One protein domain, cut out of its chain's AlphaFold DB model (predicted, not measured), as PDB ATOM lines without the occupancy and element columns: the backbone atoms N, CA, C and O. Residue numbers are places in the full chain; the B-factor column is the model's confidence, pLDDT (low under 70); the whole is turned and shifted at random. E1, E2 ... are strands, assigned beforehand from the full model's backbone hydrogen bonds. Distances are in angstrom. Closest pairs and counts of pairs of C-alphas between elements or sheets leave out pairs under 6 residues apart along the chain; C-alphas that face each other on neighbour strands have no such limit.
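Overview. This is residues 118 to 212 of the 314 residues of an uncharacterized protein of hydrocarbon metagenome (UniProt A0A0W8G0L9). Two twisted sheets lie face to face as a sandwich, E1, E3, E4 and E7 in one and E2, E5 and E6 in the other, with strands at 21 degrees between sheets. Loops at Gly 148 and Arg 163 make opposite ends of the long axis. The printed part has 95 residues, no named helix and seven strands, E1 to E7 in chain order; the class is all strand. The sheet E1 E3 E4 E7 is mixed, E2 E5 E6 antiparallel. The whole is compact, with a radius of gyration of the C-alphas of 13.3 A, yet elongated, spanning 45 by 27 by 19 A.

Along the chain. E1, residues 118 to 120, begins at C-alpha 118 (2.832, 40.749, -30.308). E2 covers 125 to 132, 21.6 A; E3 136 to 144, 25.8 A; E4 151 to 159, 25.6 A; E5 168 to 175, 22.7 A; and E6 190 to 194. E7, 201 to 207, 19.5 A, ends at C-alpha 207 (1.735, 54.758, -27.962).

Arrangement. Edge strand E1 is parallel to E3, with N 119 and O 141 2.7 A apart. E3 and E4 form a hairpin, with N 142 and O 153 at 2.7 A. E4 is antiparallel to edge strand E7, with N 154 and O 206 at 2.8 A. In the other sheet, E2 is antiparallel to E5, with N 128 and O 172 at 2.9 A. E5 and E6 form a hairpin, with N 171 and O 194 at 2.8 A.

Size, cuts and confidence. The C-alphas of Gly 148 and Arg 163 are the two farthest apart, 45.3 A. The link E5 to E6 is long; its residues 183 to 184 pair antiparallel with 190 to 191 of E6. The printed part has no cut, and no printed residue is under 70 in pLDDT.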
ATOM      1  N   SER A 118       2.497  40.097 -31.573       96.50
ATOM      2  CA  SER A 118       2.832  40.749 -30.308       96.50
ATOM      3  C   SER A 118       4.281  40.427 -29.954       96.50
ATOM      4  O   SER A 118       4.650  39.258 -29.866       96.50
ATOM      5  N   ILE A 119       5.083  41.461 -29.747       96.25
ATOM      6  CA  ILE A 119       6.506  41.415 -29.440       96.25
ATOM      7  C   ILE A 119       6.692  41.960 -28.028       96.25
ATOM      8  O   ILE A 119       6.240  43.059 -27.720       96.25
ATOM      9  N   ASN A 120       7.386  41.220 -27.171       92.88
ATOM     10  CA  ASN A 120       7.882  41.792 -25.923       92.88
ATOM     11  C   ASN A 120       9.151  42.569 -26.254       92.88
ATOM     12  O   ASN A 120      10.169  41.957 -26.571       92.88
ATOM     13  N   PHE A 121       9.072  43.894 -26.219       94.06
ATOM     14  CA  PHE A 121      10.212  44.744 -26.495       94.06
ATOM     15  C   PHE A 121      11.230  44.615 -25.366       94.06
ATOM     16  O   PHE A 121      10.923  44.884 -24.203       94.06
ATOM     17  N   LYS A 122      12.442  44.184 -25.711       92.12
ATOM     18  CA  LYS A 122      13.578  44.160 -24.796       92.12
ATOM     19  C   LYS A 122      14.550  45.243 -25.250       92.12
ATOM     20  O   LYS A 122      15.218  45.053 -26.266       92.12
ATOM     21  N   PRO A 123      14.635  46.376 -24.532       90.38
ATOM     22  CA  PRO A 123      15.631  47.388 -24.836       90.38
ATOM     23  C   PRO A 123      17.039  46.768 -24.977       90.38
ATOM     24  O   PRO A 123      17.394  45.841 -24.254       90.38
ATOM     25  N   THR A 124      17.878  47.250 -25.890       94.94
ATOM     26  CA  THR A 124      17.739  48.548 -26.568       94.94
ATOM     27  C   THR A 124      17.094  48.512 -27.951       94.94
ATOM     28  O   THR A 124      16.746  49.576 -28.461       94.94
ATOM     29  N   SER A 125      16.905  47.344 -28.574       96.75
ATOM     30  CA  SER A 125      16.215  47.258 -29.864       96.75
ATOM     31  C   SER A 125      15.635  45.885 -30.163       96.75
ATOM     32  O   SER A 125      16.228  44.872 -29.809       96.75
ATOM     33  N   GLU A 126      14.568  45.862 -30.953       97.88
ATOM     34  CA  GLU A 126      13.966  44.655 -31.518       97.88
ATOM     35  C   GLU A 126      13.711  44.869 -33.007       97.88
ATOM     36  O   GLU A 126      13.409  45.980 -33.439       97.88
ATOM     37  N   THR A 127      13.841  43.816 -33.811       97.75
ATOM     38  CA  THR A 127      13.547  43.870 -35.248       97.75
ATOM     39  C   THR A 127      12.683  42.693 -35.647       97.75
ATOM     40  O   THR A 127      12.969  41.554 -35.283       97.75
ATOM     41  N   VAL A 128      11.640  42.973 -36.423       97.88
ATOM     42  CA  VAL A 128      10.759  41.958 -36.993       97.88
ATOM     43  C   VAL A 128      10.722  42.071 -38.506       97.88
ATOM     44  O   VAL A 128      10.700  43.169 -39.060       97.88
ATOM     45  N   THR A 129      10.679  40.920 -39.165       98.31
ATOM     46  CA  THR A 129      10.529  40.814 -40.616       98.31
ATOM     47  C   THR A 129       9.090  40.442 -40.942       98.31
ATOM     48  O   THR A 129       8.538  39.495 -40.377       98.31
ATOM     49  N   VAL A 130       8.473  41.177 -41.862       98.12
ATOM     50  CA  VAL A 130       7.090  40.959 -42.289       98.12
ATOM     51  C   VAL A 130       7.031  40.938 -43.803       98.12
ATOM     52  O   VAL A 130       7.476  41.865 -44.470       98.12
ATOM     53  N   ASN A 131       6.406  39.899 -44.353       97.19
ATOM     54  CA  ASN A 131       6.088  39.836 -45.773       97.19
ATOM     55  C   ASN A 131       4.664  40.374 -46.008       97.19
ATOM     56  O   ASN A 131       3.681  39.666 -45.779       97.19
ATOM     57  N   SER A 132       4.539  41.640 -46.393       97.12
ATOM     58  CA  SER A 132       3.266  42.372 -46.400       97.12
ATOM     59  C   SER A 132       2.480  42.180 -47.691       97.12
ATOM     60  O   SER A 132       3.050  42.263 -48.780       97.12
ATOM     61  N   ASN A 133       1.167  41.963 -47.594       97.25
ATOM     62  CA  ASN A 133       0.299  41.965 -48.773       97.25
ATOM     63  C   ASN A 133       0.107  43.398 -49.305       97.25
ATOM     64  O   ASN A 133       0.100  44.341 -48.511       97.25
ATOM     65  N   PRO A 134      -0.079  43.577 -50.622       96.25
ATOM     66  CA  PRO A 134      -0.434  44.871 -51.202       96.25
ATOM     67  C   PRO A 134      -1.787  45.362 -50.672       96.25
ATOM     68  O   PRO A 134      -2.666  44.546 -50.387       96.25
ATOM     69  N   SER A 135      -1.962  46.682 -50.572       95.88
ATOM     70  CA  SER A 135      -3.199  47.330 -50.107       95.88
ATOM     71  C   SER A 135      -3.710  46.735 -48.789       95.88
ATOM     72  O   SER A 135      -4.818  46.203 -48.725       95.88
ATOM     73  N   SER A 136      -2.866  46.748 -47.755       96.62
ATOM     74  CA  SER A 136      -3.174  46.138 -46.456       96.62
ATOM     75  C   SER A 136      -2.518  46.871 -45.283       96.62
ATOM     76  O   SER A 136      -1.577  47.646 -45.471       96.62
ATOM     77  N   ASN A 137      -3.001  46.592 -44.066       97.75
ATOM     78  CA  ASN A 137      -2.507  47.176 -42.819       97.75
ATOM     79  C   ASN A 137      -1.971  46.090 -41.879       97.75
ATOM     80  O   ASN A 137      -2.705  45.210 -41.432       97.75
ATOM     81  N   SER A 138      -0.687  46.165 -41.532       98.00
ATOM     82  CA  SER A 138      -0.050  45.267 -40.563       98.00
ATOM     83  C   SER A 138       0.099  45.959 -39.211       98.00
ATOM     84  O   SER A 138       0.806  46.954 -39.105       98.00
ATOM     85  N   TYR A 139      -0.534  45.415 -38.172       98.50
ATOM     86  CA  TYR A 139      -0.477  45.954 -36.810       98.50
ATOM     87  C   TYR A 139       0.528  45.156 -35.982       98.50
ATOM     88  O   TYR A 139       0.288  43.987 -35.674       98.50
ATOM     89  N   LEU A 140       1.646  45.776 -35.620       98.50
ATOM     90  CA  LEU A 140       2.711  45.170 -34.826       98.50
ATOM     91  C   LEU A 140       2.632  45.720 -33.402       98.50
ATOM     92  O   LEU A 140       2.900  46.899 -33.182       98.50
ATOM     93  N   LEU A 141       2.225  44.886 -32.442       97.75
ATOM     94  CA  LEU A 141       2.163  45.270 -31.032       97.75
ATOM     95  C   LEU A 141       3.516  45.015 -30.371       97.75
ATOM     96  O   LEU A 141       3.949  43.875 -30.292       97.75
ATOM     97  N   PHE A 142       4.136  46.051 -29.832       97.00
ATOM     98  CA  PHE A 142       5.280  45.984 -28.937       97.00
ATOM     99  C   PHE A 142       4.814  46.272 -27.512       97.00
ATOM    100  O   PHE A 142       4.116  47.256 -27.268       97.00
ATOM    101  N   VAL A 143       5.192  45.415 -26.571       92.50
ATOM    102  CA  VAL A 143       4.947  45.609 -25.140       92.50
ATOM    103  C   VAL A 143       6.286  45.795 -24.447       92.50
ATOM    104  O   VAL A 143       7.109  44.880 -24.458       92.50
ATOM    105  N   ASP A 144       6.502  46.959 -23.848       89.12
ATOM    106  CA  ASP A 144       7.686  47.257 -23.044       89.12
ATOM    107  C   ASP A 144       7.298  47.315 -21.565       89.12
ATOM    108  O   ASP A 144       6.428  48.078 -21.169       89.12
ATOM    109  N   VAL A 145       7.931  46.488 -20.738       84.19
ATOM    110  CA  VAL A 145       7.719  46.459 -19.278       84.19
ATOM    111  C   VAL A 145       8.934  46.962 -18.498       84.19
ATOM    112  O   VAL A 145       8.936  46.941 -17.268       84.19
ATOM    113  N   SER A 146       9.983  47.411 -19.192       81.88
ATOM    114  CA  SER A 146      11.272  47.786 -18.597       81.88
ATOM    115  C   SER A 146      11.176  48.968 -17.629       81.88
ATOM    116  O   SER A 146      12.029  49.117 -16.756       81.88
ATOM    117  N   ARG A 147      10.113  49.775 -17.731       75.12
ATOM    118  CA  ARG A 147       9.897  50.991 -16.930       75.12
ATOM    119  C   ARG A 147       8.967  50.800 -15.732       75.12
ATOM    120  O   ARG A 147       8.498  51.773 -15.153       75.12
ATOM    121  N   GLY A 148       8.672  49.557 -15.354       71.88
ATOM    122  CA  GLY A 148       7.827  49.263 -14.191       71.88
ATOM    123  C   GLY A 148       6.318  49.339 -14.457       71.88
ATOM    124  O   GLY A 148       5.524  49.010 -13.581       71.88
ATOM    125  N   LEU A 149       5.906  49.730 -15.662       70.75
ATOM    126  CA  LEU A 149       4.542  49.602 -16.160       70.75
ATOM    127  C   LEU A 149       4.585  49.095 -17.601       70.75
ATOM    128  O   LEU A 149       5.494  49.487 -18.330       70.75
ATOM    129  N   PRO A 150       3.603  48.288 -18.035       77.12
ATOM    130  CA  PRO A 150       3.498  47.921 -19.437       77.12
ATOM    131  C   PRO A 150       3.164  49.163 -20.274       77.12
ATOM    132  O   PRO A 150       2.114  49.788 -20.105       77.12
ATOM    133  N   ASP A 151       4.072  49.534 -21.166       84.00
ATOM    134  CA  ASP A 151       3.826  50.386 -22.319       84.00
ATOM    135  C   ASP A 151       3.419  49.523 -23.506       84.00
ATOM    136  O   ASP A 151       4.041  48.498 -23.782       84.00
ATOM    137  N   SER A 152       2.386  49.947 -24.233       90.12
ATOM    138  CA  SER A 152       2.032  49.346 -25.515       90.12
ATOM    139  C   SER A 152       2.348  50.321 -26.637       90.12
ATOM    140  O   SER A 152       1.812  51.431 -26.658       90.12
ATOM    141  N   LEU A 153       3.136  49.880 -27.605       94.50
ATOM    142  CA  LEU A 153       3.370  50.581 -28.853       94.50
ATOM    143  C   LEU A 153       2.807  49.742 -29.993       94.50
ATOM    144  O   LEU A 153       3.096  48.558 -30.104       94.50
ATOM    145  N   ILE A 154       1.979  50.334 -30.839       97.38
ATOM    146  CA  ILE A 154       1.413  49.670 -32.010       97.38
ATOM    147  C   ILE A 154       1.959  50.384 -33.231       97.38
ATOM    148  O   ILE A 154       1.595  51.531 -33.476       97.38
ATOM    149  N   ALA A 155       2.810  49.703 -33.991       97.81
ATOM    150  CA  ALA A 155       3.238  50.173 -35.298       97.81
ATOM    151  C   ALA A 155       2.258  49.653 -36.352       97.81
ATOM    152  O   ALA A 155       2.110  48.441 -36.536       97.81
ATOM    153  N   ILE A 156       1.559  50.568 -37.013       98.38
ATOM    154  CA  ILE A 156       0.659  50.285 -38.126       98.38
ATOM    155  C   ILE A 156       1.453  50.514 -39.404       98.38
ATOM    156  O   ILE A 156       1.712  51.654 -39.791       98.38
ATOM    157  N   ILE A 157       1.867  49.422 -40.042       98.19
ATOM    158  CA  ILE A 157       2.604  49.470 -41.302       98.19
ATOM    159  C   ILE A 157       1.633  49.226 -42.444       98.19
ATOM    160  O   ILE A 157       1.097  48.128 -42.609       98.19
ATOM    161  N   THR A 158       1.419  50.272 -43.230       98.06
ATOM    162  CA  THR A 158       0.516  50.265 -44.378       98.06
ATOM    163  C   THR A 158       1.305  49.949 -45.630       98.06
ATOM    164  O   THR A 158       2.251  50.666 -45.942       98.06
ATOM    165  N   ASN A 159       0.915  48.912 -46.366       97.62
ATOM    166  CA  ASN A 159       1.410  48.685 -47.719       97.62
ATOM    167  C   ASN A 159       0.410  49.282 -48.708       97.62
ATOM    168  O   ASN A 159      -0.668  48.723 -48.911       97.62
ATOM    169  N   SER A 160       0.765  50.406 -49.325       93.62
ATOM    170  CA  SER A 160      -0.103  51.134 -50.250       93.62
ATOM    171  C   SER A 160       0.068  50.726 -51.712       93.62
ATOM    172  O   SER A 160      -0.362  51.463 -52.600       93.62
ATOM    173  N   ASP A 161       0.736  49.607 -52.003       94.56
ATOM    174  CA  ASP A 161       0.817  49.111 -53.373       94.56
ATOM    175  C   ASP A 161      -0.561  48.597 -53.806       94.56
ATOM    176  O   ASP A 161      -1.066  47.602 -53.288       94.56
ATOM    177  N   TYR A 162      -1.196  49.317 -54.726       92.12
ATOM    178  CA  TYR A 162      -2.491  48.964 -55.307       92.12
ATOM    179  C   TYR A 162      -2.376  48.439 -56.744       92.12
ATOM    180  O   TYR A 162      -3.388  48.130 -57.374       92.12
ATOM    181  N   ARG A 163      -1.149  48.339 -57.275       90.12
ATOM    182  CA  ARG A 163      -0.868  47.896 -58.651       90.12
ATOM    183  C   ARG A 163      -0.317  46.476 -58.686       90.12
ATOM    184  O   ARG A 163      -0.641  45.706 -59.588       90.12
ATOM    185  N   SER A 164       0.517  46.123 -57.713       89.75
ATOM    186  CA  SER A 164       1.091  44.790 -57.586       89.75
ATOM    187  C   SER A 164       0.158  43.834 -56.848       89.75
ATOM    188  O   SER A 164      -0.596  44.214 -55.956       89.75
ATOM    189  N   LYS A 165       0.261  42.545 -57.183       87.75
ATOM    190  CA  LYS A 165      -0.296  41.443 -56.380       87.75
ATOM    191  C   LYS A 165       0.767  40.735 -55.537       87.75
ATOM    192  O   LYS A 165       0.423  39.887 -54.719       87.75
ATOM    193  N   ALA A 166       2.045  41.047 -55.755       92.50
ATOM    194  CA  ALA A 166       3.146  40.431 -55.032       92.50
ATOM    195  C   ALA A 166       3.234  40.988 -53.611       92.50
ATOM    196  O   ALA A 166       2.991  42.171 -53.375       92.50
ATOM    197  N   ARG A 167       3.607  40.121 -52.670       95.81
ATOM    198  CA  ARG A 167       3.925  40.543 -51.309       95.81
ATOM    199  C   ARG A 167       5.302  41.202 -51.289       95.81
ATOM    200  O   ARG A 167       6.198  40.768 -52.014       95.81
ATOM    201  N   THR A 168       5.459  42.209 -50.440       97.19
ATOM    202  CA  THR A 168       6.723  42.931 -50.269       97.19
ATOM    203  C   THR A 168       7.197  42.783 -48.835       97.19
ATOM    204  O   THR A 168       6.474  43.107 -47.891       97.19
ATOM    205  N   GLU A 169       8.423  42.300 -48.672       98.06
ATOM    206  CA  GLU A 169       9.056  42.178 -47.366       98.06
ATOM    207  C   GLU A 169       9.546  43.534 -46.852       98.06
ATOM    208  O   GLU A 169      10.114  44.330 -47.605       98.06
ATOM    209  N   PHE A 170       9.356  43.782 -45.560       97.75
ATOM    210  CA  PHE A 170      10.014  44.854 -44.829       97.75
ATOM    211  C   PHE A 170      10.536  44.337 -43.484       97.75
ATOM    212  O   PHE A 170       9.954  43.435 -42.881       97.75
ATOM    213  N   ASN A 171      11.614  44.946 -42.994       98.31
ATOM    214  CA  ASN A 171      12.036  44.845 -41.604       98.31
ATOM    215  C   ASN A 171      11.623  46.115 -40.873       98.31
ATOM    216  O   ASN A 171      11.939  47.218 -41.326       98.31
ATOM    217  N   TYR A 172      10.943  45.942 -39.746       98.25
ATOM    218  CA  TYR A 172      10.632  47.009 -38.810       98.25
ATOM    219  C   TYR A 172      11.499  46.858 -37.573       98.25
ATOM    220  O   TYR A 172      11.433  45.835 -36.887       98.25
ATOM    221  N   SER A 173      12.291  47.881 -37.290       98.12
ATOM    222  CA  SER A 173      13.123  47.955 -36.098       98.12
ATOM    223  C   SER A 173      12.576  49.009 -35.147       98.12
ATOM    224  O   SER A 173      12.349  50.143 -35.560       98.12
ATOM    225  N   LEU A 174      12.394  48.635 -33.881       97.94
ATOM    226  CA  LEU A 174      12.102  49.546 -32.777       97.94
ATOM    227  C   LEU A 174      13.363  49.696 -31.925       97.94
ATOM    228  O   LEU A 174      14.007  48.697 -31.603       97.94
ATOM    229  N   TYR A 175      13.697  50.921 -31.543       97.06
ATOM    230  CA  TYR A 175      14.859  51.251 -30.724       97.06
ATOM    231  C   TYR A 175      14.429  52.071 -29.515       97.06
ATOM    232  O   TYR A 175      13.525  52.892 -29.621       97.06
ATOM    233  N   SER A 176      15.127  51.905 -28.392       95.00
ATOM    234  CA  SER A 176      15.025  52.781 -27.217       95.00
ATOM    235  C   SER A 176      16.085  53.897 -27.223       95.00
ATOM    236  O   SER A 176      16.480  54.400 -26.172       95.00
ATOM    237  N   PHE A 177      16.674  54.173 -28.388       94.00
ATOM    238  CA  PHE A 177      17.729  55.160 -28.604       94.00
ATOM    239  C   PHE A 177      17.694  55.637 -30.058       94.00
ATOM    240  O   PHE A 177      17.213  54.917 -30.933       94.00
ATOM    241  N   ASN A 178      18.245  56.822 -30.324       95.25
ATOM    242  CA  ASN A 178      18.320  57.370 -31.676       95.25
ATOM    243  C   ASN A 178      19.361  56.602 -32.511       95.25
ATOM    244  O   ASN A 178      20.570  56.815 -32.380       95.25
ATOM    245  N   ALA A 179      18.888  55.673 -33.339       95.88
ATOM    246  CA  ALA A 179      19.718  54.886 -34.234       95.88
ATOM    247  C   ALA A 179      19.917  55.603 -35.582       95.88
ATOM    248  O   ALA A 179      19.089  56.377 -36.054       95.88
ATOM    249  N   GLY A 180      21.023  55.312 -36.270       94.75
ATOM    250  CA  GLY A 180      21.295  55.903 -37.581       94.75
ATOM    251  C   GLY A 180      20.178  55.628 -38.602       94.75
ATOM    252  O   GLY A 180      19.963  54.484 -39.026       94.75
ATOM    253  N   GLY A 181      19.495  56.691 -39.035       91.31
ATOM    254  CA  GLY A 181      18.406  56.628 -40.010       91.31
ATOM    255  C   GLY A 181      17.097  56.052 -39.466       91.31
ATOM    256  O   GLY A 181      16.309  55.550 -40.265       91.31
ATOM    257  N   SER A 182      16.894  56.055 -38.145       95.12
ATOM    258  CA  SER A 182      15.566  55.897 -37.547       95.12
ATOM    259  C   SER A 182      14.830  57.236 -37.478       95.12
ATOM    260  O   SER A 182      15.466  58.286 -37.398       95.12
ATOM    261  N   SER A 183      13.504  57.179 -37.456       91.44
ATOM    262  CA  SER A 183      12.629  58.307 -37.152       91.44
ATOM    263  C   SER A 183      12.269  58.297 -35.670       91.44
ATOM    264  O   SER A 183      12.098  57.233 -35.075       91.44
ATOM    265  N   GLU A 184      12.170  59.475 -35.064       92.88
ATOM    266  CA  GLU A 184      11.668  59.615 -33.699       92.88
ATOM    267  C   GLU A 184      10.165  59.329 -33.660       92.88
ATOM    268  O   GLU A 184       9.410  59.820 -34.494       92.88
ATOM    269  N   ILE A 185       9.736  58.516 -32.695       92.56
ATOM    270  CA  ILE A 185       8.316  58.277 -32.410       92.56
ATOM    271  C   ILE A 185       7.884  59.211 -31.278       92.56
ATOM    272  O   ILE A 185       6.843  59.868 -31.340       92.56
ATOM    273  N   ASN A 186       8.686  59.216 -30.216       88.94
ATOM    274  CA  ASN A 186       8.561  60.039 -29.024       88.94
ATOM    275  C   ASN A 186       9.913  60.058 -28.285       88.94
ATOM    276  O   ASN A 186      10.896  59.501 -28.769       88.94
ATOM    277  N   ASP A 187       9.950  60.621 -27.079       85.62
ATOM    278  CA  ASP A 187      11.169  60.766 -26.271       85.62
ATOM    279  C   ASP A 187      11.795  59.441 -25.788       85.62
ATOM    280  O   ASP A 187      12.870  59.452 -25.188       85.62
ATOM    281  N   LEU A 188      11.155  58.297 -26.044       88.50
ATOM    282  CA  LEU A 188      11.640  56.974 -25.641       88.50
ATOM    283  C   LEU A 188      11.994  56.074 -26.814       88.50
ATOM    284  O   LEU A 188      12.894  55.244 -26.683       88.50
ATOM    285  N   TYR A 189      11.252  56.177 -27.916       93.62
ATOM    286  CA  TYR A 189      11.318  55.206 -28.994       93.62
ATOM    287  C   TYR A 189      11.598  55.846 -30.343       93.62
ATOM    288  O   TYR A 189      11.107  56.923 -30.680       93.62
ATOM    289  N   TYR A 190      12.335  55.093 -31.148       95.25
ATOM    290  CA  TYR A 190      12.633  55.403 -32.533       95.25
ATOM    291  C   TYR A 190      12.303  54.182 -33.387       95.25
ATOM    292  O   TYR A 190      12.507  53.047 -32.947       95.25
ATOM    293  N   SER A 191      11.817  54.387 -34.605       96.56
ATOM    294  CA  SER A 191      11.504  53.307 -35.543       96.56
ATOM    295  C   SER A 191      12.317  53.411 -36.820       96.56
ATOM    296  O   SER A 191      12.785  54.476 -37.223       96.56
ATOM    297  N   LYS A 192      12.503  52.278 -37.492       96.19
ATOM    298  CA  LYS A 192      13.075  52.242 -38.834       96.19
ATOM    299  C   LYS A 192      12.422  51.152 -39.661       96.19
ATOM    300  O   LYS A 192      12.366  50.000 -39.236       96.19
ATOM    301  N   ILE A 193      12.018  51.509 -40.877       96.31
ATOM    302  CA  ILE A 193      11.545  50.562 -41.887       96.31
ATOM    303  C   ILE A 193      12.618  50.404 -42.959       96.31
ATOM    304  O   ILE A 193      13.098  51.378 -43.545       96.31
ATOM    305  N   THR A 194      12.991  49.158 -43.232       96.25
ATOM    306  CA  THR A 194      13.878  48.819 -44.348       96.25
ATOM    307  C   THR A 194      13.227  47.780 -45.243       96.25
ATOM    308  O   THR A 194      12.727  46.760 -44.783       96.25
ATOM    309  N   SER A 195      13.228  48.046 -46.539       95.12
ATOM    310  CA  SER A 195      12.661  47.200 -47.576       95.12
ATOM    311  C   SER A 195      13.366  47.504 -48.891       95.12
ATOM    312  O   SER A 195      13.895  48.598 -49.095       95.12
ATOM    313  N   ILE A 196      13.309  46.551 -49.818       92.56
ATOM    314  CA  ILE A 196      13.698  46.762 -51.215       92.56
ATOM    315  C   ILE A 196      12.848  47.844 -51.903       92.56
ATOM    316  O   ILE A 196      13.268  48.403 -52.911       92.56
ATOM    317  N   ASN A 197      11.659  48.139 -51.367       89.12
ATOM    318  CA  ASN A 197      10.743  49.146 -51.886       89.12
ATOM    319  C   ASN A 197      10.125  49.939 -50.722       89.12
ATOM    320  O   ASN A 197       8.981  49.726 -50.341       89.12
ATOM    321  N   ASN A 198      10.893  50.847 -50.120       84.88
ATOM    322  CA  ASN A 198      10.413  51.634 -48.978       84.88
ATOM    323  C   ASN A 198       9.274  52.607 -49.338       84.88
ATOM    324  O   ASN A 198       8.443  52.907 -48.486       84.88
ATOM    325  N   GLN A 199       9.195  53.090 -50.586       85.69
ATOM    326  CA  GLN A 199       8.232  54.139 -50.949       85.69
ATOM    327  C   GLN A 199       6.759  53.707 -50.897       85.69
ATOM    328  O   GLN A 199       5.891  54.576 -50.832       85.69
ATOM    329  N   ILE A 200       6.458  52.405 -50.903       89.88
ATOM    330  CA  ILE A 200       5.078  51.895 -50.793       89.88
ATOM    331  C   ILE A 200       4.606  51.751 -49.344       89.88
ATOM    332  O   ILE A 200       3.434  51.468 -49.117       89.88
ATOM    333  N   PHE A 201       5.502  51.915 -48.367       94.69
ATOM    334  CA  PHE A 201       5.146  51.800 -46.962       94.69
ATOM    335  C   PHE A 201       4.857  53.167 -46.344       94.69
ATOM    336  O   PHE A 201       5.525  54.164 -46.646       94.69
ATOM    337  N   SER A 202       3.849  53.192 -45.478       93.00
ATOM    338  CA  SER A 202       3.589  54.271 -44.524       93.00
ATOM    339  C   SER A 202       3.596  53.693 -43.118       93.00
ATOM    340  O   SER A 202       3.139  52.567 -42.903       93.00
ATOM    341  N   GLU A 203       4.076  54.480 -42.166       95.81
ATOM    342  CA  GLU A 203       4.046  54.152 -40.748       95.81
ATOM    343  C   GLU A 203       3.065  55.069 -40.023       95.81
ATOM    344  O   GLU A 203       2.994  56.269 -40.281       95.81
ATOM    345  N   SER A 204       2.322  54.506 -39.081       95.88
ATOM    346  CA  SER A 204       1.643  55.269 -38.039       95.88
ATOM    347  C   SER A 204       1.829  54.545 -36.719       95.88
ATOM    348  O   SER A 204       1.644  53.329 -36.654       95.88
ATOM    349  N   VAL A 205       2.199  55.268 -35.666       95.81
ATOM    350  CA  VAL A 205       2.498  54.656 -34.368       95.81
ATOM    351  C   VAL A 205       1.501  55.118 -33.326       95.81
ATOM    352  O   VAL A 205       1.186  56.300 -33.222       95.81
ATOM    353  N   ILE A 206       1.004  54.175 -32.533       94.12
ATOM    354  CA  ILE A 206       0.129  54.456 -31.401       94.12
ATOM    355  C   ILE A 206       0.839  54.022 -30.131       94.12
ATOM    356  O   ILE A 206       1.128  52.842 -29.948       94.12
ATOM    357  N   PHE A 207       1.099  54.975 -29.247       92.06
ATOM    358  CA  PHE A 207       1.735  54.758 -27.962       92.06
ATOM    359  C   PHE A 207       0.702  54.907 -26.846       92.06
ATOM    360  O   PHE A 207       0.044  55.935 -26.732       92.06
ATOM    361  N   ASN A 208       0.511  53.854 -26.050       88.25
ATOM    362  CA  ASN A 208      -0.473  53.780 -24.967       88.25
ATOM    363  C   ASN A 208      -1.862  54.334 -25.344       88.25
ATOM    364  O   ASN A 208      -2.456  55.121 -24.611       88.25
ATOM    365  N   ASN A 209      -2.397  53.892 -26.489       88.56
ATOM    366  CA  ASN A 209      -3.704  54.306 -27.016       88.56
ATOM    367  C   ASN A 209      -3.802  55.798 -27.420       88.56
ATOM    368  O   ASN A 209      -4.899  56.334 -27.584       88.56
ATOM    369  N   GLU A 210      -2.668  56.455 -27.653       87.56
ATOM    370  CA  GLU A 210      -2.575  57.787 -28.245       87.56
ATOM    371  C   GLU A 210      -1.728  57.759 -29.520       87.56
ATOM    372  O   GLU A 210      -0.728  57.050 -29.599       87.56
ATOM    373  N   LEU A 211      -2.160  58.487 -30.551       89.31
ATOM    374  CA  LEU A 211      -1.405  58.584 -31.801       89.31
ATOM    375  C   LEU A 211      -0.110  59.360 -31.528       89.31
ATOM    376  O   LEU A 211      -0.167  60.471 -31.005       89.31
ATOM    377  N   ALA A 212       1.036  58.779 -31.866       87.19
ATOM    378  CA  ALA A 212       2.330  59.419 -31.695       87.19
ATOM    379  C   ALA A 212       2.521  60.479 -32.792       87.19
ATOM    380  O   ALA A 212       2.610  60.150 -33.971       87.19
TER     381      ALA A 212